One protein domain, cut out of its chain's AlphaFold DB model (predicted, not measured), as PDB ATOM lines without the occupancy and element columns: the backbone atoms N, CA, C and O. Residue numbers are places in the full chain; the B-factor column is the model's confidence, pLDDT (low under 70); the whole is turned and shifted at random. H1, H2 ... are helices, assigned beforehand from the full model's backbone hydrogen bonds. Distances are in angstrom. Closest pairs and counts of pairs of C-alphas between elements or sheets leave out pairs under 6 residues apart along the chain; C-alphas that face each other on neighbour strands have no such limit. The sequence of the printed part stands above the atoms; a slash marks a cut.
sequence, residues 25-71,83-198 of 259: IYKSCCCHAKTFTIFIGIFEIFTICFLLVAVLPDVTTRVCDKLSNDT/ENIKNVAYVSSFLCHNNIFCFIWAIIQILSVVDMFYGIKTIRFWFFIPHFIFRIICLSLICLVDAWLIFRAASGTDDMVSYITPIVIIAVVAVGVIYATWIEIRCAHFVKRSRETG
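This is residues 25 to 71 and 83 to 198 of the 259 residues of an uncharacterized protein of Caenorhabditis elegans (UniProt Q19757). Four long helices, H1, H3, H4 and H5, make a loose up-and-down bundle, each running against the one before it in the chain, while short H2 extends the H3 side along H1. The bundle splays like a V: the hairpin of H4 and H5 spreads away from H1 toward its turn, where residues 155 to 161 stick out. The 163 printed residues have five named helices, H1 to H5 in order, and no named strand, an all helix class. The whole is loose, with a radius of gyration of the C-alphas of 20.1 A, and spans 73 by 37 by 19 A.

H1, residues 25 to 71, is the hub and has a kink of 43 degrees near residue 32. Its residues 53 to 64 alone touch H2, residues 83 to 96, closest at the C-alphas of Pro 57 and Leu 95, 6.4 A. Its residues 34 to 53 alone touch H3, residues 98 to 122, opposite ways at a shallow tilt of 19 degrees, closest at the C-alphas of Cys 49 and Cys 102, 5.3 A. H3 forms a hairpin with H4, residues 125 to 154; the C-alphas of Ser 112 and His 131 are closest, 4.8 A. H4 forms a hairpin with H5, residues 161 to 196, at a shallow tilt of 6 degrees; the C-alphas of Ile 150 and Tyr 163 are closest, 5.8 A. H5 touches H1 with residues 177 to 190 alone, closest at the C-alphas of Cys 187 and Cys 30, 5.4 A. H2 is apart from H4 and H5. Every O i to N i+4 pair is within hydrogen-bond range in H2 and H3, against 37 of 43 in H1, 23 of 26 in H4 and 31 of 32 in H5.

H1 measures 63.7 A from C-alpha 25 at (26.030, 10.907, 67.335), H3 35.3 A, H4 43.1 A, and H5 52.5 A to C-alpha 196 at (17.795, -5.776, 62.609).

Residues 72 to 82 are not printed, a gap of 14.8 A between C-alphas 71 and 83. No link printed whole is long. Confidence is under 70 at residues 25 to 29, 56 to 71, 83 to 97, 156 to 158 and 198.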
ATOM      1  N   ILE A  25      25.130  11.020  68.480       68.62
ATOM      2  CA  ILE A  25      26.030  10.907  67.335       68.62
ATOM      3  C   ILE A  25      25.296  10.309  66.128       68.62
ATOM      4  O   ILE A  25      25.402  10.838  65.022       68.62
ATOM      5  N   TYR A  26      24.487   9.262  66.312       67.03
ATOM      6  CA  TYR A  26      23.798   8.614  65.189       67.03
ATOM      7  C   TYR A  26      22.575   9.393  64.714       67.03
ATOM      8  O   TYR A  26      22.333   9.478  63.506       67.03
ATOM      9  N   LYS A  27      21.829   9.996  65.647       66.77
ATOM     10  CA  LYS A  27      20.650  10.804  65.318       66.77
ATOM     11  C   LYS A  27      21.034  12.043  64.510       66.77
ATOM     12  O   LYS A  27      20.422  12.309  63.481       66.77
ATOM     13  N   SER A  28      22.066  12.767  64.943       68.08
ATOM     14  CA  SER A  28      22.567  13.929  64.202       68.08
ATOM     15  C   SER A  28      23.136  13.513  62.841       68.08
ATOM     16  O   SER A  28      22.731  14.061  61.816       68.08
ATOM     17  N   CYS A  29      23.978  12.477  62.809       68.93
ATOM     18  CA  CYS A  29      24.597  11.974  61.585       68.93
ATOM     19  C   CYS A  29      23.561  11.596  60.514       68.93
ATOM     20  O   CYS A  29      23.630  12.107  59.401       68.93
ATOM     21  N   CYS A  30      22.541  10.792  60.837       71.91
ATOM     22  CA  CYS A  30      21.565  10.343  59.834       71.91
ATOM     23  C   CYS A  30      20.606  11.456  59.379       71.91
ATOM     24  O   CYS A  30      20.210  11.488  58.212       71.91
ATOM     25  N   CYS A  31      20.237  12.383  60.274       71.57
ATOM     26  CA  CYS A  31      19.391  13.525  59.918       71.57
ATOM     27  C   CYS A  31      20.104  14.498  58.972       71.57
ATOM     28  O   CYS A  31      19.469  15.047  58.071       71.57
ATOM     29  N   HIS A  32      21.414  14.687  59.152       79.33
ATOM     30  CA  HIS A  32      22.201  15.613  58.341       79.33
ATOM     31  C   HIS A  32      22.860  14.959  57.124       79.33
ATOM     32  O   HIS A  32      23.114  15.666  56.151       79.33
ATOM     33  N   ALA A  33      23.066  13.636  57.121       80.12
ATOM     34  CA  ALA A  33      23.713  12.913  56.024       80.12
ATOM     35  C   ALA A  33      23.035  13.182  54.678       80.12
ATOM     36  O   ALA A  33      23.713  13.501  53.712       80.12
ATOM     37  N   LYS A  34      21.694  13.152  54.618       80.24
ATOM     38  CA  LYS A  34      20.963  13.430  53.370       80.24
ATOM     39  C   LYS A  34      21.306  14.802  52.801       80.24
ATOM     40  O   LYS A  34      21.648  14.925  51.630       80.24
ATOM     41  N   THR A  35      21.191  15.827  53.633       83.31
ATOM     42  CA  THR A  35      21.437  17.209  53.234       83.31
ATOM     43  C   THR A  35      22.904  17.408  52.860       83.31
ATOM     44  O   THR A  35      23.194  17.973  51.812       83.31
ATOM     45  N   PHE A  36      23.824  16.874  53.663       83.25
ATOM     46  CA  PHE A  36      25.264  16.957  53.435       83.25
ATOM     47  C   PHE A  36      25.695  16.279  52.127       83.25
ATOM     48  O   PHE A  36      26.393  16.898  51.326       83.25
ATOM     49  N   THR A  37      25.218  15.059  51.857       83.08
ATOM     50  CA  THR A  37      25.492  14.352  50.598       83.08
ATOM     51  C   THR A  37      24.957  15.115  49.391       83.08
ATOM     52  O   THR A  37      25.647  15.194  48.380       83.08
ATOM     53  N   ILE A  38      23.755  15.699  49.484       82.81
ATOM     54  CA  ILE A  38      23.190  16.515  48.399       82.81
ATOM     55  C   ILE A  38      24.065  17.745  48.149       82.81
ATOM     56  O   ILE A  38      24.393  18.021  47.000       82.81
ATOM     57  N   PHE A  39      24.480  18.458  49.199       85.78
ATOM     58  CA  PHE A  39      25.353  19.625  49.054       85.78
ATOM     59  C   PHE A  39      26.693  19.277  48.402       85.78
ATOM     60  O   PHE A  39      27.119  19.982  47.488       85.78
ATOM     61  N   ILE A  40      27.329  18.180  48.818       84.10
ATOM     62  CA  ILE A  40      28.581  17.718  48.205       84.10
ATOM     63  C   ILE A  40      28.358  17.289  46.757       84.10
ATOM     64  O   ILE A  40      29.131  17.688  45.896       84.10
ATOM     65  N   GLY A  41      27.281  16.557  46.463       81.96
ATOM     66  CA  GLY A  41      26.958  16.163  45.090       81.96
ATOM     67  C   GLY A  41      26.730  17.370  44.175       81.96
ATOM     68  O   GLY A  41      27.224  17.397  43.055       81.96
ATOM     69  N   ILE A  42      26.049  18.410  44.665       85.28
ATOM     70  CA  ILE A  42      25.877  19.674  43.938       85.28
ATOM     71  C   ILE A  42      27.237  20.339  43.682       85.28
ATOM     72  O   ILE A  42      27.503  20.774  42.564       85.28
ATOM     73  N   PHE A  43      28.109  20.394  44.690       85.86
ATOM     74  CA  PHE A  43      29.449  20.964  44.552       85.86
ATOM     75  C   PHE A  43      30.322  20.188  43.550       85.86
ATOM     76  O   PHE A  43      31.007  20.803  42.734       85.86
ATOM     77  N   GLU A  44      30.262  18.854  43.558       82.94
ATOM     78  CA  GLU A  44      30.941  17.987  42.582       82.94
ATOM     79  C   GLU A  44      30.451  18.267  41.153       82.94
ATOM     80  O   GLU A  44      31.272  18.460  40.255       82.94
ATOM     81  N   ILE A  45      29.131  18.372  40.947       83.72
ATOM     82  CA  ILE A  45      28.542  18.707  39.639       83.72
ATOM     83  C   ILE A  45      29.022  20.083  39.173       83.72
ATOM     84  O   ILE A  45      29.480  20.213  38.039       83.72
ATOM     85  N   PHE A  46      28.955  21.101  40.036       85.35
ATOM     86  CA  PHE A  46      29.424  22.443  39.689       85.35
ATOM     87  C   PHE A  46      30.909  22.454  39.332       85.35
ATOM     88  O   PHE A  46      31.282  23.077  38.340       85.35
ATOM     89  N   THR A  47      31.736  21.739  40.095       82.73
ATOM     90  CA  THR A  47      33.180  21.654  39.851       82.73
ATOM     91  C   THR A  47      33.458  21.001  38.502       82.73
ATOM     92  O   THR A  47      34.173  21.568  37.685       82.73
ATOM     93  N   ILE A  48      32.841  19.855  38.211       80.80
ATOM     94  CA  ILE A  48      33.054  19.146  36.941       80.80
ATOM     95  C   ILE A  48      32.532  19.955  35.761       80.80
ATOM     96  O   ILE A  48      33.221  20.078  34.755       80.80
ATOM     97  N   CYS A  49      31.349  20.551  35.874       83.22
ATOM     98  CA  CYS A  49      30.823  21.402  34.815       83.22
ATOM     99  C   CYS A  49      31.700  22.638  34.588       83.22
ATOM    100  O   CYS A  49      31.951  22.994  33.439       83.22
ATOM    101  N   PHE A  50      32.245  23.246  35.646       83.21
ATOM    102  CA  PHE A  50      33.236  24.311  35.509       83.21
ATOM    103  C   PHE A  50      34.507  23.814  34.803       83.21
ATOM    104  O   PHE A  50      34.974  24.460  33.868       83.21
ATOM    105  N   LEU A  51      35.030  22.641  35.166       77.91
ATOM    106  CA  LEU A  51      36.187  22.042  34.492       77.91
ATOM    107  C   LEU A  51      35.910  21.763  33.002       77.91
ATOM    108  O   LEU A  51      36.738  22.081  32.148       77.91
ATOM    109  N   LEU A  52      34.737  21.224  32.668       75.43
ATOM    110  CA  LEU A  52      34.370  20.878  31.292       75.43
ATOM    111  C   LEU A  52      34.097  22.103  30.408       75.43
ATOM    112  O   LEU A  52      34.371  22.055  29.208       75.43
ATOM    113  N   VAL A  53      33.540  23.177  30.973       77.44
ATOM    114  CA  VAL A  53      33.107  24.362  30.210       77.44
ATOM    115  C   VAL A  53      34.150  25.477  30.226       77.44
ATOM    116  O   VAL A  53      34.308  26.161  29.222       77.44
ATOM    117  N   ALA A  54      34.872  25.676  31.330       75.95
ATOM    118  CA  ALA A  54      35.864  26.744  31.438       75.95
ATOM    119  C   ALA A  54      37.278  26.249  31.116       75.95
ATOM    120  O   ALA A  54      37.982  26.876  30.327       75.95
ATOM    121  N   VAL A  55      37.692  25.120  31.703       73.69
ATOM    122  CA  VAL A  55      39.083  24.660  31.589       73.69
ATOM    123  C   VAL A  55      39.320  23.968  30.255       73.69
ATOM    124  O   VAL A  55      40.241  24.350  29.543       73.69
ATOM    125  N   LEU A  56      38.491  22.992  29.864       69.89
ATOM    126  CA  LEU A  56      38.742  22.248  28.621       69.89
ATOM    127  C   LEU A  56      38.823  23.147  27.375       69.89
ATOM    128  O   LEU A  56      39.805  22.999  26.648       69.89
ATOM    129  N   PRO A  57      37.894  24.093  27.122       69.15
ATOM    130  CA  PRO A  57      37.986  24.944  25.942       69.15
ATOM    131  C   PRO A  57      39.244  25.819  25.937       69.15
ATOM    132  O   PRO A  57      39.940  25.840  24.927       69.15
ATOM    133  N   ASP A  58      39.599  26.452  27.062       68.66
ATOM    134  CA  ASP A  58      40.808  27.290  27.161       68.66
ATOM    135  C   ASP A  58      42.093  26.459  26.977       68.66
ATOM    136  O   ASP A  58      43.057  26.875  26.335       68.66
ATOM    137  N   VAL A  59      42.106  25.220  27.473       64.58
ATOM    138  CA  VAL A  59      43.229  24.305  27.242       64.58
ATOM    139  C   VAL A  59      43.341  23.935  25.769       64.58
ATOM    140  O   VAL A  59      44.440  23.944  25.214       64.58
ATOM    141  N   THR A  60      42.225  23.612  25.123       64.30
ATOM    142  CA  THR A  60      42.242  23.208  23.716       64.30
ATOM    143  C   THR A  60      42.607  24.346  22.777       64.30
ATOM    144  O   THR A  60      43.407  24.114  21.874       64.30
ATOM    145  N   THR A  61      42.121  25.570  23.008       66.39
ATOM    146  CA  THR A  61      42.502  26.737  22.199       66.39
ATOM    147  C   THR A  61      43.993  27.019  22.336       66.39
ATOM    148  O   THR A  61      44.685  27.116  21.328       66.39
ATOM    149  N   ARG A  62      44.541  27.008  23.559       62.97
ATOM    150  CA  ARG A  62      45.984  27.227  23.777       62.97
ATOM    151  C   ARG A  62      46.872  26.124  23.205       62.97
ATOM    152  O   ARG A  62      48.006  26.395  22.815       62.97
ATOM    153  N   VAL A  63      46.413  24.870  23.200       61.17
ATOM    154  CA  VAL A  63      47.145  23.768  22.550       61.17
ATOM    155  C   VAL A  63      47.122  23.934  21.028       61.17
ATOM    156  O   VAL A  63      48.148  23.693  20.398       61.17
ATOM    157  N   CYS A  64      46.009  24.404  20.458       59.20
ATOM    158  CA  CYS A  64      45.918  24.717  19.029       59.20
ATOM    159  C   CYS A  64      46.837  25.886  18.643       59.20
ATOM    160  O   CYS A  64      47.591  25.759  17.682       59.20
ATOM    161  N   ASP A  65      46.854  26.968  19.428       62.68
ATOM    162  CA  ASP A  65      47.718  28.128  19.169       62.68
ATOM    163  C   ASP A  65      49.207  27.755  19.224       62.68
ATOM    164  O   ASP A  65      49.993  28.201  18.390       62.68
ATOM    165  N   LYS A  66      49.612  26.886  20.165       59.02
ATOM    166  CA  LYS A  66      51.004  26.407  20.238       59.02
ATOM    167  C   LYS A  66      51.396  25.548  19.038       59.02
ATOM    168  O   LYS A  66      52.481  25.738  18.505       59.02
ATOM    169  N   LEU A  67      50.517  24.650  18.587       56.82
ATOM    170  CA  LEU A  67      50.786  23.852  17.386       56.82
ATOM    171  C   LEU A  67      50.902  24.723  16.128       56.82
ATOM    172  O   LEU A  67      51.712  24.414  15.255       56.82
ATOM    173  N   SER A  68      50.114  25.800  16.047       59.94
ATOM    174  CA  SER A  68      50.148  26.741  14.923       59.94
ATOM    175  C   SER A  68      51.403  27.617  14.904       59.94
ATOM    176  O   SER A  68      51.807  28.046  13.831       59.94
ATOM    177  N   ASN A  69      52.010  27.906  16.060       57.03
ATOM    178  CA  ASN A  69      53.225  28.725  16.129       57.03
ATOM    179  C   ASN A  69      54.509  27.912  15.895       57.03
ATOM    180  O   ASN A  69      55.481  28.449  15.373       57.03
ATOM    181  N   ASP A  70      54.527  26.620  16.238       56.60
ATOM    182  CA  ASP A  70      55.705  25.761  16.023       56.60
ATOM    183  C   ASP A  70      55.833  25.264  14.560       56.60
ATOM    184  O   ASP A  70      56.857  24.692  14.171       56.60
ATOM    185  N   THR A  71      54.819  25.504  13.719       53.65
ATOM    186  CA  THR A  71      54.777  25.091  12.302       53.65
ATOM    187  C   THR A  71      55.453  26.066  11.327       53.65
ATOM    188  O   THR A  71      55.551  25.752  10.144       53.65
ATOM    189  N   GLU A  83      44.933  15.384   8.925       57.00
ATOM    190  CA  GLU A  83      44.537  14.592  10.095       57.00
ATOM    191  C   GLU A  83      44.464  15.462  11.357       57.00
ATOM    192  O   GLU A  83      43.514  15.347  12.133       57.00
ATOM    193  N   ASN A  84      45.373  16.431  11.501       58.46
ATOM    194  CA  ASN A  84      45.325  17.405  12.589       58.46
ATOM    195  C   ASN A  84      44.135  18.365  12.469       58.46
ATOM    196  O   ASN A  84      43.468  18.602  13.473       58.46
ATOM    197  N   ILE A  85      43.777  18.841  11.271       57.30
ATOM    198  CA  ILE A  85      42.573  19.671  11.080       57.30
ATOM    199  C   ILE A  85      41.304  18.876  11.413       57.30
ATOM    200  O   ILE A  85      40.400  19.402  12.064       57.30
ATOM    201  N   LYS A  86      41.234  17.590  11.035       59.47
ATOM    202  CA  LYS A  86      40.121  16.712  11.432       59.47
ATOM    203  C   LYS A  86      40.061  16.508  12.940       59.47
ATOM    204  O   LYS A  86      38.972  16.578  13.500       59.47
ATOM    205  N   ASN A  87      41.200  16.305  13.596       63.45
ATOM    206  CA  ASN A  87      41.262  16.153  15.046       63.45
ATOM    207  C   ASN A  87      40.878  17.452  15.762       63.45
ATOM    208  O   ASN A  87      40.116  17.399  16.718       63.45
ATOM    209  N   VAL A  88      41.304  18.619  15.273       58.59
ATOM    210  CA  VAL A  88      40.917  19.927  15.826       58.59
ATOM    211  C   VAL A  88      39.432  20.205  15.600       58.59
ATOM    212  O   VAL A  88      38.757  20.652  16.521       58.59
ATOM    213  N   ALA A  89      38.882  19.888  14.425       60.21
ATOM    214  CA  ALA A  89      37.448  20.009  14.166       60.21
ATOM    215  C   ALA A  89      36.628  19.023  15.016       60.21
ATOM    216  O   ALA A  89      35.573  19.387  15.533       60.21
ATOM    217  N   TYR A  90      37.122  17.798  15.212       64.19
ATOM    218  CA  TYR A  90      36.493  16.797  16.073       64.19
ATOM    219  C   TYR A  90      36.546  17.213  17.543       64.19
ATOM    220  O   TYR A  90      35.535  17.126  18.228       64.19
ATOM    221  N   VAL A  91      37.685  17.731  18.009       60.17
ATOM    222  CA  VAL A  91      37.857  18.268  19.364       60.17
ATOM    223  C   VAL A  91      36.987  19.508  19.550       60.17
ATOM    224  O   VAL A  91      36.247  19.564  20.517       60.17
ATOM    225  N   SER A  92      36.967  20.451  18.610       56.33
ATOM    226  CA  SER A  92      36.089  21.632  18.645       56.33
ATOM    227  C   SER A  92      34.605  21.254  18.667       56.33
ATOM    228  O   SER A  92      33.839  21.746  19.498       56.33
ATOM    229  N   SER A  93      34.203  20.293  17.830       60.84
ATOM    230  CA  SER A  93      32.857  19.725  17.863       60.84
ATOM    231  C   SER A  93      32.577  19.070  19.217       60.84
ATOM    232  O   SER A  93      31.543  19.341  19.825       60.84
ATOM    233  N   PHE A  94      33.506  18.272  19.743       61.01
ATOM    234  CA  PHE A  94      33.388  17.622  21.047       61.01
ATOM    235  C   PHE A  94      33.250  18.643  22.186       61.01
ATOM    236  O   PHE A  94      32.380  18.487  23.038       61.01
ATOM    237  N   LEU A  95      34.007  19.742  22.142       58.57
ATOM    238  CA  LEU A  95      33.936  20.838  23.109       58.57
ATOM    239  C   LEU A  95      32.614  21.603  23.037       58.57
ATOM    240  O   LEU A  95      32.062  21.963  24.072       58.57
ATOM    241  N   CYS A  96      32.061  21.817  21.840       57.37
ATOM    242  CA  CYS A  96      30.726  22.402  21.693       57.37
ATOM    243  C   CYS A  96      29.651  21.492  22.324       57.37
ATOM    244  O   CYS A  96      28.679  21.967  22.916       57.37
ATOM    245  N   HIS A  97      29.882  20.176  22.299       69.73
ATOM    246  CA  HIS A  97      29.056  19.184  22.983       69.73
ATOM    247  C   HIS A  97      29.385  19.036  24.482       69.73
ATOM    248  O   HIS A  97      28.641  18.344  25.176       69.73
ATOM    249  N   ASN A  98      30.409  19.709  25.036       70.96
ATOM    250  CA  ASN A  98      30.731  19.623  26.471       70.96
ATOM    251  C   ASN A  98      29.576  20.084  27.359       70.96
ATOM    252  O   ASN A  98      29.411  19.552  28.453       70.96
ATOM    253  N   ASN A  99      28.739  21.012  26.886       74.88
ATOM    254  CA  ASN A  99      27.519  21.394  27.600       74.88
ATOM    255  C   ASN A  99      26.547  20.210  27.723       74.88
ATOM    256  O   ASN A  99      25.979  19.985  28.789       74.88
ATOM    257  N   ILE A 100      26.397  19.417  26.656       81.01
ATOM    258  CA  ILE A 100      25.567  18.205  26.657       81.01
ATOM    259  C   ILE A 100      26.201  17.142  27.558       81.01
ATOM    260  O   ILE A 100      25.493  16.523  28.348       81.01
ATOM    261  N   PHE A 101      27.525  16.961  27.509       81.12
ATOM    262  CA  PHE A 101      28.220  16.023  28.395       81.12
ATOM    263  C   PHE A 101      28.110  16.419  29.872       81.12
ATOM    264  O   PHE A 101      27.782  15.561  30.685       81.12
ATOM    265  N   CYS A 102      28.301  17.694  30.227       81.65
ATOM    266  CA  CYS A 102      28.073  18.200  31.588       81.65
ATOM    267  C   CYS A 102      26.609  17.998  32.012       81.65
ATOM    268  O   CYS A 102      26.351  17.583  33.140       81.65
ATOM    269  N   PHE A 103      25.644  18.207  31.112       82.64
ATOM    270  CA  PHE A 103      24.232  17.960  31.405       82.64
ATOM    271  C   PHE A 103      23.930  16.473  31.657       82.64
ATOM    272  O   PHE A 103      23.300  16.132  32.658       82.64
ATOM    273  N   ILE A 104      24.422  15.578  30.794       88.11
ATOM    274  CA  ILE A 104      24.295  14.122  30.968       88.11
ATOM    275  C   ILE A 104      24.977  13.687  32.268       88.11
ATOM    276  O   ILE A 104      24.401  12.922  33.040       88.11
ATOM    277  N   TRP A 105      26.169  14.216  32.544       86.44
ATOM    278  CA  TRP A 105      26.903  13.968  33.779       86.44
ATOM    279  C   TRP A 105      26.089  14.375  35.010       86.44
ATOM    280  O   TRP A 105      25.918  13.579  35.931       86.44
ATOM    281  N   ALA A 106      25.512  15.580  35.001       85.22
ATOM    282  CA  ALA A 106      24.672  16.075  36.085       85.22
ATOM    283  C   ALA A 106      23.442  15.180  36.315       85.22
ATOM    284  O   ALA A 106      23.134  14.855  37.462       85.22
ATOM    285  N   ILE A 107      22.768  14.730  35.248       88.51
ATOM    286  CA  ILE A 107      21.637  13.793  35.358       88.51
ATOM    287  C   ILE A 107      22.084  12.495  36.026       88.51
ATOM    288  O   ILE A 107      21.441  12.036  36.970       88.51
ATOM    289  N   ILE A 108      23.180  11.908  35.552       89.48
ATOM    290  CA  ILE A 108      23.677  10.634  36.065       89.48
ATOM    291  C   ILE A 108      24.082  10.758  37.544       89.48
ATOM    292  O   ILE A 108      23.739   9.877  38.333       89.48
ATOM    293  N   GLN A 109      24.712  11.866  37.947       86.24
ATOM    294  CA  GLN A 109      25.062  12.130  39.348       86.24
ATOM    295  C   GLN A 109      23.815  12.279  40.237       86.24
ATOM    296  O   GLN A 109      23.771  11.789  41.367       86.24
ATOM    297  N   ILE A 110      22.768  12.944  39.739       86.91
ATOM    298  CA  ILE A 110      21.498  13.064  40.469       86.91
ATOM    299  C   ILE A 110      20.861  11.681  40.634       86.91
ATOM    300  O   ILE A 110      20.433  11.338  41.737       86.91
ATOM    301  N   LEU A 111      20.838  10.871  39.571       89.19
ATOM    302  CA  LEU A 111      20.318   9.504  39.620       89.19
ATOM    303  C   LEU A 111      21.110   8.637  40.607       89.19
ATOM    304  O   LEU A 111      20.493   7.963  41.428       89.19
ATOM    305  N   SER A 112      22.445   8.718  40.624       87.58
ATOM    306  CA  SER A 112      23.266   7.943  41.563       87.58
ATOM    307  C   SER A 112      23.007   8.322  43.024       87.58
ATOM    308  O   SER A 112      22.951   7.450  43.893       87.58
ATOM    309  N   VAL A 113      22.791   9.609  43.312       85.13
ATOM    310  CA  VAL A 113      22.438  10.090  44.658       85.13
ATOM    311  C   VAL A 113      21.029   9.633  45.061       85.13
ATOM    312  O   VAL A 113      20.808   9.223  46.207       85.13
ATOM    313  N   VAL A 114      20.068   9.666  44.134       86.83
ATOM    314  CA  VAL A 114      18.708   9.150  44.362       86.83
ATOM    315  C   VAL A 114      18.738   7.646  44.640       86.83
ATOM    316  O   VAL A 114      18.122   7.206  45.618       86.83
ATOM    317  N   ASP A 115      19.497   6.882  43.855       87.13
ATOM    318  CA  ASP A 115      19.697   5.445  44.051       87.13
ATOM    319  C   ASP A 115      20.341   5.155  45.405       87.13
ATOM    320  O   ASP A 115      19.857   4.288  46.132       87.13
ATOM    321  N   MET A 116      21.343   5.932  45.826       85.08
ATOM    322  CA  MET A 116      21.931   5.798  47.159       85.08
ATOM    323  C   MET A 116      20.872   5.991  48.261       85.08
ATOM    324  O   MET A 116      20.765   5.171  49.178       85.08
ATOM    325  N   PHE A 117      20.031   7.030  48.171       82.91
ATOM    326  CA  PHE A 117      18.950   7.240  49.145       82.91
ATOM    327  C   PHE A 117      17.892   6.135  49.112       82.91
ATOM    328  O   PHE A 117      17.343   5.770  50.162       82.91
ATOM    329  N   TYR A 118      17.609   5.584  47.935       84.16
ATOM    330  CA  TYR A 118      16.748   4.418  47.786       84.16
ATOM    331  C   TYR A 118      17.384   3.162  48.409       84.16
ATOM    332  O   TYR A 118      16.713   2.407  49.123       84.16
ATOM    333  N   GLY A 119      18.693   2.985  48.239       83.62
ATOM    334  CA  GLY A 119      19.511   1.931  48.835       83.62
ATOM    335  C   GLY A 119      19.506   1.965  50.359       83.62
ATOM    336  O   GLY A 119      19.314   0.925  50.990       83.62
ATOM    337  N   ILE A 120      19.615   3.155  50.961       79.26
ATOM    338  CA  ILE A 120      19.523   3.337  52.419       79.26
ATOM    339  C   ILE A 120      18.149   2.883  52.933       79.26
ATOM    340  O   ILE A 120      18.067   2.172  53.934       79.26
ATOM    341  N   LYS A 121      17.058   3.236  52.237       79.39
ATOM    342  CA  LYS A 121      15.698   2.830  52.640       79.39
ATOM    343  C   LYS A 121      15.459   1.326  52.497       79.39
ATOM    344  O   LYS A 121      14.804   0.722  53.349       79.39
ATOM    345  N   THR A 122      15.967   0.727  51.423       82.34
ATOM    346  CA  THR A 122      15.756  -0.694  51.102       82.34
ATOM    347  C   THR A 122      16.805  -1.627  51.714       82.34
ATOM    348  O   THR A 122      16.635  -2.840  51.640       82.34
ATOM    349  N   ILE A 123      17.852  -1.084  52.351       79.16
ATOM    350  CA  ILE A 123      19.020  -1.815  52.883       79.16
ATOM    351  C   ILE A 123      19.681  -2.701  51.815       79.16
ATOM    352  O   ILE A 123      20.167  -3.801  52.077       79.16
ATOM    353  N   ARG A 124      19.694  -2.238  50.567       82.53
ATOM    354  CA  ARG A 124      20.352  -2.948  49.470       82.53
ATOM    355  C   ARG A 124      21.644  -2.222  49.125       82.53
ATOM    356  O   ARG A 124      21.620  -1.159  48.513       82.53
ATOM    357  N   PHE A 125      22.772  -2.818  49.516       79.25
ATOM    358  CA  PHE A 125      24.111  -2.247  49.314       79.25
ATOM    359  C   PHE A 125      24.454  -2.020  47.833       79.25
ATOM    360  O   PHE A 125      25.203  -1.107  47.509       79.25
ATOM    361  N   TRP A 126      23.861  -2.806  46.929       85.22
ATOM    362  CA  TRP A 126      24.057  -2.689  45.483       85.22
ATOM    363  C   TRP A 126      23.747  -1.291  44.934       85.22
ATOM    364  O   TRP A 126      24.438  -0.836  44.031       85.22
ATOM    365  N   PHE A 127      22.781  -0.573  45.516       86.64
ATOM    366  CA  PHE A 127      22.435   0.786  45.081       86.64
ATOM    367  C   PHE A 127      23.444   1.858  45.517       86.64
ATOM    368  O   PHE A 127      23.383   2.984  45.039       86.64
ATOM    369  N   PHE A 128      24.386   1.535  46.407       83.81
ATOM    370  CA  PHE A 128      25.451   2.465  46.793       83.81
ATOM    371  C   PHE A 128      26.621   2.443  45.804       83.81
ATOM    372  O   PHE A 128      27.357   3.422  45.697       83.81
ATOM    373  N   ILE A 129      26.799   1.329  45.088       86.32
ATOM    374  CA  ILE A 129      27.939   1.107  44.194       86.32
ATOM    375  C   ILE A 129      28.027   2.187  43.103       86.32
ATOM    376  O   ILE A 129      29.112   2.747  42.955       86.32
ATOM    377  N   PRO A 130      26.939   2.552  42.387       87.39
ATOM    378  CA  PRO A 130      27.008   3.593  41.365       87.39
ATOM    379  C   PRO A 130      27.510   4.921  41.932       87.39
ATOM    380  O   PRO A 130      28.430   5.512  41.383       87.39
ATOM    381  N   HIS A 131      26.973   5.348  43.078       86.68
ATOM    382  CA  HIS A 131      27.367   6.595  43.739       86.68
ATOM    383  C   HIS A 131      28.853   6.619  44.120       86.68
ATOM    384  O   HIS A 131      29.545   7.598  43.845       86.68
ATOM    385  N   PHE A 132      29.378   5.527  44.686       86.34
ATOM    386  CA  PHE A 132      30.802   5.449  45.021       86.34
ATOM    387  C   PHE A 132      31.703   5.435  43.787       86.34
ATOM    388  O   PHE A 132      32.736   6.103  43.789       86.34
ATOM    389  N   ILE A 133      31.310   4.726  42.726       88.74
ATOM    390  CA  ILE A 133      32.051   4.730  41.459       88.74
ATOM    391  C   ILE A 133      32.076   6.147  40.876       88.74
ATOM    392  O   ILE A 133      33.155   6.636  40.545       88.74
ATOM    393  N   PHE A 134      30.929   6.834  40.817       86.30
ATOM    394  CA  PHE A 134      30.867   8.209  40.322       86.30
ATOM    395  C   PHE A 134      31.762   9.143  41.125       86.30
ATOM    396  O   PHE A 134      32.521   9.894  40.521       86.30
ATOM    397  N   ARG A 135      31.773   9.044  42.456       85.60
ATOM    398  CA  ARG A 135      32.682   9.836  43.298       85.60
ATOM    399  C   ARG A 135      34.154   9.579  43.022       85.60
ATOM    400  O   ARG A 135      34.928  10.528  42.946       85.60
ATOM    401  N   ILE A 136      34.548   8.317  42.866       86.95
ATOM    402  CA  ILE A 136      35.939   7.968  42.553       86.95
ATOM    403  C   ILE A 136      36.327   8.545  41.190       86.95
ATOM    404  O   ILE A 136      37.402   9.126  41.065       86.95
ATOM    405  N   ILE A 137      35.445   8.447  40.191       88.67
ATOM    406  CA  ILE A 137      35.689   9.028  38.865       88.67
ATOM    407  C   ILE A 137      35.761  10.560  38.953       88.67
ATOM    408  O   ILE A 137      36.693  11.140  38.406       88.67
ATOM    409  N   CYS A 138      34.851  11.214  39.686       85.44
ATOM    410  CA  CYS A 138      34.873  12.663  39.922       85.44
ATOM    411  C   CYS A 138      36.214  13.105  40.513       85.44
ATOM    412  O   CYS A 138      36.883  13.973  39.957       85.44
ATOM    413  N   LEU A 139      36.623  12.479  41.619       85.39
ATOM    414  CA  LEU A 139      37.893  12.769  42.281       85.39
ATOM    415  C   LEU A 139      39.079  12.516  41.351       85.39
ATOM    416  O   LEU A 139      39.991  13.333  41.293       85.39
ATOM    417  N   SER A 140      39.058  11.421  40.588       86.31
ATOM    418  CA  SER A 140      40.112  11.106  39.624       86.31
ATOM    419  C   SER A 140      40.220  12.161  38.523       86.31
ATOM    420  O   SER A 140      41.336  12.503  38.139       86.31
ATOM    421  N   LEU A 141      39.097  12.675  38.012       85.29
ATOM    422  CA  LEU A 141      39.091  13.720  36.987       85.29
ATOM    423  C   LEU A 141      39.619  15.048  37.539       85.29
ATOM    424  O   LEU A 141      40.443  15.679  36.885       85.29
ATOM    425  N   ILE A 142      39.202  15.435  38.749       83.52
ATOM    426  CA  ILE A 142      39.709  16.636  39.435       83.52
ATOM    427  C   ILE A 142      41.228  16.513  39.633       83.52
ATOM    428  O   ILE A 142      41.974  17.371  39.171       83.52
ATOM    429  N   CYS A 143      41.700  15.397  40.199       85.36
ATOM    430  CA  CYS A 143      43.129  15.143  40.396       85.36
ATOM    431  C   CYS A 143      43.927  15.154  39.085       85.36
ATOM    432  O   CYS A 143      45.059  15.628  39.075       85.36
ATOM    433  N   LEU A 144      43.370  14.631  37.986       86.09
ATOM    434  CA  LEU A 144      44.029  14.648  36.678       86.09
ATOM    435  C   LEU A 144      44.176  16.082  36.166       86.09
ATOM    436  O   LEU A 144      45.274  16.470  35.762       86.09
ATOM    437  N   VAL A 145      43.097  16.868  36.200       81.12
ATOM    438  CA  VAL A 145      43.130  18.264  35.749       81.12
ATOM    439  C   VAL A 145      44.097  19.078  36.597       81.12
ATOM    440  O   VAL A 145      44.908  19.822  36.049       81.12
ATOM    441  N   ASP A 146      44.090  18.890  37.911       81.13
ATOM    442  CA  ASP A 146      45.005  19.607  38.786       81.13
ATOM    443  C   ASP A 146      46.462  19.164  38.625       81.13
ATOM    444  O   ASP A 146      47.351  20.011  38.571       81.13
ATOM    445  N   ALA A 147      46.737  17.863  38.482       81.60
ATOM    446  CA  ALA A 147      48.084  17.378  38.174       81.60
ATOM    447  C   ALA A 147      48.600  17.982  36.861       81.60
ATOM    448  O   ALA A 147      49.771  18.352  36.752       81.60
ATOM    449  N   TRP A 148      47.712  18.137  35.880       79.14
ATOM    450  CA  TRP A 148      48.025  18.805  34.627       79.14
ATOM    451  C   TRP A 148      48.276  20.311  34.809       79.14
ATOM    452  O   TRP A 148      49.241  20.832  34.247       79.14
ATOM    453  N   LEU A 149      47.477  21.009  35.625       77.74
ATOM    454  CA  LEU A 149      47.697  22.423  35.965       77.74
ATOM    455  C   LEU A 149      49.031  22.630  36.694       77.74
ATOM    456  O   LEU A 149      49.770  23.555  36.362       77.74
ATOM    457  N   ILE A 150      49.376  21.737  37.623       79.43
ATOM    458  CA  ILE A 150      50.660  21.731  38.334       79.43
ATOM    459  C   ILE A 150      51.807  21.510  37.347       79.43
ATOM    460  O   ILE A 150      52.776  22.265  37.367       79.43
ATOM    461  N   PHE A 151      51.691  20.534  36.440       79.83
ATOM    462  CA  PHE A 151      52.697  20.283  35.403       79.83
ATOM    463  C   PHE A 151      52.888  21.495  34.477       79.83
ATOM    464  O   PHE A 151      54.012  21.842  34.114       79.83
ATOM    465  N   ARG A 152      51.799  22.187  34.122       73.83
ATOM    466  CA  ARG A 152      51.856  23.423  33.330       73.83
ATOM    467  C   ARG A 152      52.527  24.559  34.090       73.83
ATOM    468  O   ARG A 152      53.397  25.212  33.518       73.83
ATOM    469  N   ALA A 153      52.169  24.774  35.351       73.08
ATOM    470  CA  ALA A 153      52.828  25.770  36.186       73.08
ATOM    471  C   ALA A 153      54.333  25.461  36.325       73.08
ATOM    472  O   ALA A 153      55.144  26.378  36.218       73.08
ATOM    473  N   ALA A 154      54.698  24.169  36.418       73.96
ATOM    474  CA  ALA A 154      56.071  23.695  36.632       73.96
ATOM    475  C   ALA A 154      57.002  24.100  35.495       73.96
ATOM    476  O   ALA A 154      58.199  24.276  35.694       73.96
ATOM    477  N   SER A 155      56.438  24.284  34.302       70.24
ATOM    478  CA  SER A 155      57.181  24.715  33.124       70.24
ATOM    479  C   SER A 155      57.455  26.224  33.050       70.24
ATOM    480  O   SER A 155      58.202  26.631  32.166       70.24
ATOM    481  N   GLY A 156      56.856  27.056  33.915       67.10
ATOM    482  CA  GLY A 156      56.833  28.512  33.712       67.10
ATOM    483  C   GLY A 156      57.267  29.396  34.883       67.10
ATOM    484  O   GLY A 156      57.559  30.564  34.644       67.10
ATOM    485  N   THR A 157      57.306  28.898  36.123       67.17
ATOM    486  CA  THR A 157      57.571  29.749  37.302       67.17
ATOM    487  C   THR A 157      58.356  29.026  38.399       67.17
ATOM    488  O   THR A 157      57.929  27.971  38.857       67.17
ATOM    489  N   ASP A 158      59.437  29.630  38.902       68.84
ATOM    490  CA  ASP A 158      60.201  29.120  40.062       68.84
ATOM    491  C   ASP A 158      59.470  29.322  41.410       68.84
ATOM    492  O   ASP A 158      59.921  28.869  42.466       68.84
ATOM    493  N   ASP A 159      58.309  29.981  41.389       74.12
ATOM    494  CA  ASP A 159      57.523  30.276  42.579       74.12
ATOM    495  C   ASP A 159      56.789  29.037  43.098       74.12
ATOM    496  O   ASP A 159      55.760  28.603  42.573       74.12
ATOM    497  N   MET A 160      57.280  28.510  44.220       75.65
ATOM    498  CA  MET A 160      56.713  27.338  44.896       75.65
ATOM    499  C   MET A 160      55.228  27.498  45.284       75.65
ATOM    500  O   MET A 160      54.490  26.515  45.394       75.65
ATOM    501  N   VAL A 161      54.772  28.740  45.484       77.47
ATOM    502  CA  VAL A 161      53.408  29.076  45.936       77.47
ATOM    503  C   VAL A 161      52.340  28.616  44.937       77.47
ATOM    504  O   VAL A 161      51.273  28.141  45.348       77.47
ATOM    505  N   SER A 162      52.640  28.686  43.638       72.59
ATOM    506  CA  SER A 162      51.723  28.297  42.561       72.59
ATOM    507  C   SER A 162      51.410  26.797  42.560       72.59
ATOM    508  O   SER A 162      50.324  26.405  42.140       72.59
ATOM    509  N   TYR A 163      52.308  25.956  43.087       75.66
ATOM    510  CA  TYR A 163      52.105  24.502  43.191       75.66
ATOM    511  C   TYR A 163      51.387  24.098  44.466       75.66
ATOM    512  O   TYR A 163      50.522  23.225  44.453       75.66
ATOM    513  N   ILE A 164      51.750  24.725  45.586       81.05
ATOM    514  CA  ILE A 164      51.234  24.333  46.900       81.05
ATOM    515  C   ILE A 164      49.733  24.626  46.986       81.05
ATOM    516  O   ILE A 164      48.977  23.816  47.516       81.05
ATOM    517  N   THR A 165      49.291  25.753  46.426       81.51
ATOM    518  CA  THR A 165      47.890  26.192  46.495       81.51
ATOM    519  C   THR A 165      46.894  25.166  45.922       81.51
ATOM    520  O   THR A 165      46.016  24.741  46.678       81.51
ATOM    521  N   PRO A 166      47.005  24.705  44.657       81.63
ATOM    522  CA  PRO A 166      46.085  23.698  44.120       81.63
ATOM    523  C   PRO A 166      46.177  22.366  44.875       81.63
ATOM    524  O   PRO A 166      45.149  21.770  45.185       81.63
ATOM    525  N   ILE A 167      47.383  21.939  45.272       84.41
ATOM    526  CA  ILE A 167      47.577  20.697  46.040       84.41
ATOM    527  C   ILE A 167      46.811  20.740  47.370       84.41
ATOM    528  O   ILE A 167      46.132  19.776  47.729       84.41
ATOM    529  N   VAL A 168      46.891  21.857  48.100       86.75
ATOM    530  CA  VAL A 168      46.181  22.029  49.376       86.75
ATOM    531  C   VAL A 168      44.666  22.015  49.165       86.75
ATOM    532  O   VAL A 168      43.958  21.357  49.928       86.75
ATOM    533  N   ILE A 169      44.161  22.685  48.125       85.35
ATOM    534  CA  ILE A 169      42.724  22.703  47.810       85.35
ATOM    535  C   ILE A 169      42.216  21.281  47.532       85.35
ATOM    536  O   ILE A 169      41.215  20.867  48.120       85.35
ATOM    537  N   ILE A 170      42.935  20.497  46.724       84.15
ATOM    538  CA  ILE A 170      42.582  19.098  46.431       84.15
ATOM    539  C   ILE A 170      42.590  18.255  47.691       84.15
ATOM    540  O   ILE A 170      41.669  17.473  47.903       84.15
ATOM    541  N   ALA A 171      43.614  18.400  48.532       85.96
ATOM    542  CA  ALA A 171      43.704  17.642  49.769       85.96
ATOM    543  C   ALA A 171      42.480  17.908  50.661       85.96
ATOM    544  O   ALA A 171      41.893  16.968  51.195       85.96
ATOM    545  N   VAL A 172      42.039  19.166  50.762       88.11
ATOM    546  CA  VAL A 172      40.829  19.539  51.510       88.11
ATOM    547  C   VAL A 172      39.572  18.932  50.883       88.11
ATOM    548  O   VAL A 172      38.755  18.352  51.604       88.11
ATOM    549  N   VAL A 173      39.420  19.005  49.557       85.18
ATOM    550  CA  VAL A 173      38.271  18.415  48.845       85.18
ATOM    551  C   VAL A 173      38.248  16.893  49.009       85.18
ATOM    552  O   VAL A 173      37.217  16.331  49.374       85.18
ATOM    553  N   ALA A 174      39.384  16.222  48.824       84.61
ATOM    554  CA  ALA A 174      39.523  14.778  48.973       84.61
ATOM    555  C   ALA A 174      39.185  14.328  50.399       84.61
ATOM    556  O   ALA A 174      38.410  13.386  50.580       84.61
ATOM    557  N   VAL A 175      39.689  15.030  51.420       88.73
ATOM    558  CA  VAL A 175      39.327  14.771  52.823       88.73
ATOM    559  C   VAL A 175      37.826  14.974  53.042       88.73
ATOM    560  O   VAL A 175      37.195  14.138  53.688       88.73
ATOM    561  N   GLY A 176      37.234  16.024  52.468       85.84
ATOM    562  CA  GLY A 176      35.792  16.272  52.519       85.84
ATOM    563  C   GLY A 176      34.961  15.136  51.911       85.84
ATOM    564  O   GLY A 176      34.006  14.672  52.538       85.84
ATOM    565  N   VAL A 177      35.347  14.628  50.738       84.25
ATOM    566  CA  VAL A 177      34.643  13.527  50.051       84.25
ATOM    567  C   VAL A 177      34.827  12.191  50.777       84.25
ATOM    568  O   VAL A 177      33.869  11.421  50.913       84.25
ATOM    569  N   ILE A 178      36.023  11.918  51.306       86.99
ATOM    570  CA  ILE A 178      36.278  10.739  52.150       86.99
ATOM    571  C   ILE A 178      35.421  10.813  53.417       86.99
ATOM    572  O   ILE A 178      34.777   9.831  53.788       86.99
ATOM    573  N   TYR A 179      35.358  11.983  54.054       86.84
ATOM    574  CA  TYR A 179      34.539  12.203  55.242       86.84
ATOM    575  C   TYR A 179      33.040  12.033  54.951       86.84
ATOM    576  O   TYR A 179      32.328  11.389  55.724       86.84
ATOM    577  N   ALA A 180      32.561  12.514  53.802       84.70
ATOM    578  CA  ALA A 180      31.186  12.302  53.351       84.70
ATOM    579  C   ALA A 180      30.861  10.826  53.124       84.70
ATOM    580  O   ALA A 180      29.849  10.323  53.612       84.70
ATOM    581  N   THR A 181      31.764  10.117  52.455       85.78
ATOM    582  CA  THR A 181      31.661   8.672  52.226       85.78
ATOM    583  C   THR A 181      31.641   7.907  53.550       85.78
ATOM    584  O   THR A 181      30.837   6.996  53.744       85.78
ATOM    585  N   TRP A 182      32.468   8.319  54.512       86.94
ATOM    586  CA  TRP A 182      32.480   7.742  55.853       86.94
ATOM    587  C   TRP A 182      31.149   7.944  56.590       86.94
ATOM    588  O   TRP A 182      30.615   6.991  57.165       86.94
ATOM    589  N   ILE A 183      30.587   9.157  56.548       85.01
ATOM    590  CA  ILE A 183      29.265   9.469  57.115       85.01
ATOM    591  C   ILE A 183      28.178   8.600  56.476       85.01
ATOM    592  O   ILE A 183      27.351   8.029  57.190       85.01
ATOM    593  N   GLU A 184      28.188   8.449  55.153       84.61
ATOM    594  CA  GLU A 184      27.210   7.637  54.418       84.61
ATOM    595  C   GLU A 184      27.277   6.160  54.805       84.61
ATOM    596  O   GLU A 184      26.241   5.550  55.082       84.61
ATOM    597  N   ILE A 185      28.483   5.595  54.907       84.88
ATOM    598  CA  ILE A 185      28.691   4.209  55.351       84.88
ATOM    599  C   ILE A 185      28.186   4.027  56.787       84.88
ATOM    600  O   ILE A 185      27.493   3.051  57.088       84.88
ATOM    601  N   ARG A 186      28.480   4.979  57.683       83.24
ATOM    602  CA  ARG A 186      27.995   4.954  59.073       83.24
ATOM    603  C   ARG A 186      26.473   5.056  59.148       83.24
ATOM    604  O   ARG A 186      25.862   4.313  59.917       83.24
ATOM    605  N   CYS A 187      25.862   5.914  58.333       81.39
ATOM    606  CA  CYS A 187      24.412   6.042  58.217       81.39
ATOM    607  C   CYS A 187      23.780   4.739  57.700       81.39
ATOM    608  O   CYS A 187      22.809   4.252  58.278       81.39
ATOM    609  N   ALA A 188      24.347   4.128  56.658       81.76
ATOM    610  CA  ALA A 188      23.870   2.857  56.113       81.76
ATOM    611  C   ALA A 188      23.960   1.722  57.146       81.76
ATOM    612  O   ALA A 188      22.998   0.974  57.336       81.76
ATOM    613  N   HIS A 189      25.081   1.635  57.868       82.81
ATOM    614  CA  HIS A 189      25.269   0.676  58.956       82.81
ATOM    615  C   HIS A 189      24.253   0.889  60.088       82.81
ATOM    616  O   HIS A 189      23.650  -0.070  60.571       82.81
ATOM    617  N   PHE A 190      24.019   2.141  60.487       80.10
ATOM    618  CA  PHE A 190      23.030   2.480  61.509       80.10
ATOM    619  C   PHE A 190      21.609   2.085  61.095       80.10
ATOM    620  O   PHE A 190      20.894   1.470  61.887       80.10
ATOM    621  N   VAL A 191      21.200   2.385  59.858       77.85
ATOM    622  CA  VAL A 191      19.863   2.032  59.348       77.85
ATOM    623  C   VAL A 191      19.687   0.517  59.267       77.85
ATOM    624  O   VAL A 191      18.646   0.005  59.685       77.85
ATOM    625  N   LYS A 192      20.710  -0.209  58.796       82.02
ATOM    626  CA  LYS A 192      20.719  -1.677  58.788       82.02
ATOM    627  C   LYS A 192      20.503  -2.234  60.200       82.02
ATOM    628  O   LYS A 192      19.560  -2.987  60.423       82.02
ATOM    629  N   ARG A 193      21.309  -1.787  61.165       76.40
ATOM    630  CA  ARG A 193      21.270  -2.273  62.551       76.40
ATOM    631  C   ARG A 193      19.996  -1.875  63.297       76.40
ATOM    632  O   ARG A 193      19.472  -2.657  64.084       76.40
ATOM    633  N   SER A 194      19.444  -0.698  63.006       72.83
ATOM    634  CA  SER A 194      18.143  -0.261  63.537       72.83
ATOM    635  C   SER A 194      17.012  -1.185  63.077       72.83
ATOM    636  O   SER A 194      16.136  -1.535  63.861       72.83
ATOM    637  N   ARG A 195      17.051  -1.651  61.819       72.08
ATOM    638  CA  ARG A 195      16.054  -2.599  61.298       72.08
ATOM    639  C   ARG A 195      16.245  -4.016  61.830       72.08
ATOM    640  O   ARG A 195      15.248  -4.664  62.120       72.08
ATOM    641  N   GLU A 196      17.485  -4.470  62.000       77.04
ATOM    642  CA  GLU A 196      17.795  -5.776  62.609       77.04
ATOM    643  C   GLU A 196      17.376  -5.844  64.086       77.04
ATOM    644  O   GLU A 196      16.867  -6.865  64.534       77.04
ATOM    645  N   THR A 197      17.531  -4.748  64.834       72.06
ATOM    646  CA  THR A 197      17.157  -4.663  66.261       72.06
ATOM    647  C   THR A 197      15.682  -4.318  66.495       72.06
ATOM    648  O   THR A 197      15.243  -4.236  67.639       72.06
ATOM    649  N   GLY A 198      14.900  -4.082  65.434       62.74
ATOM    650  CA  GLY A 198      13.493  -3.680  65.539       62.74
ATOM    651  C   GLY A 198      13.270  -2.242  66.029       62.74
ATOM    652  O   GLY A 198      12.123  -1.810  66.169       62.74
TER     653      GLY A 198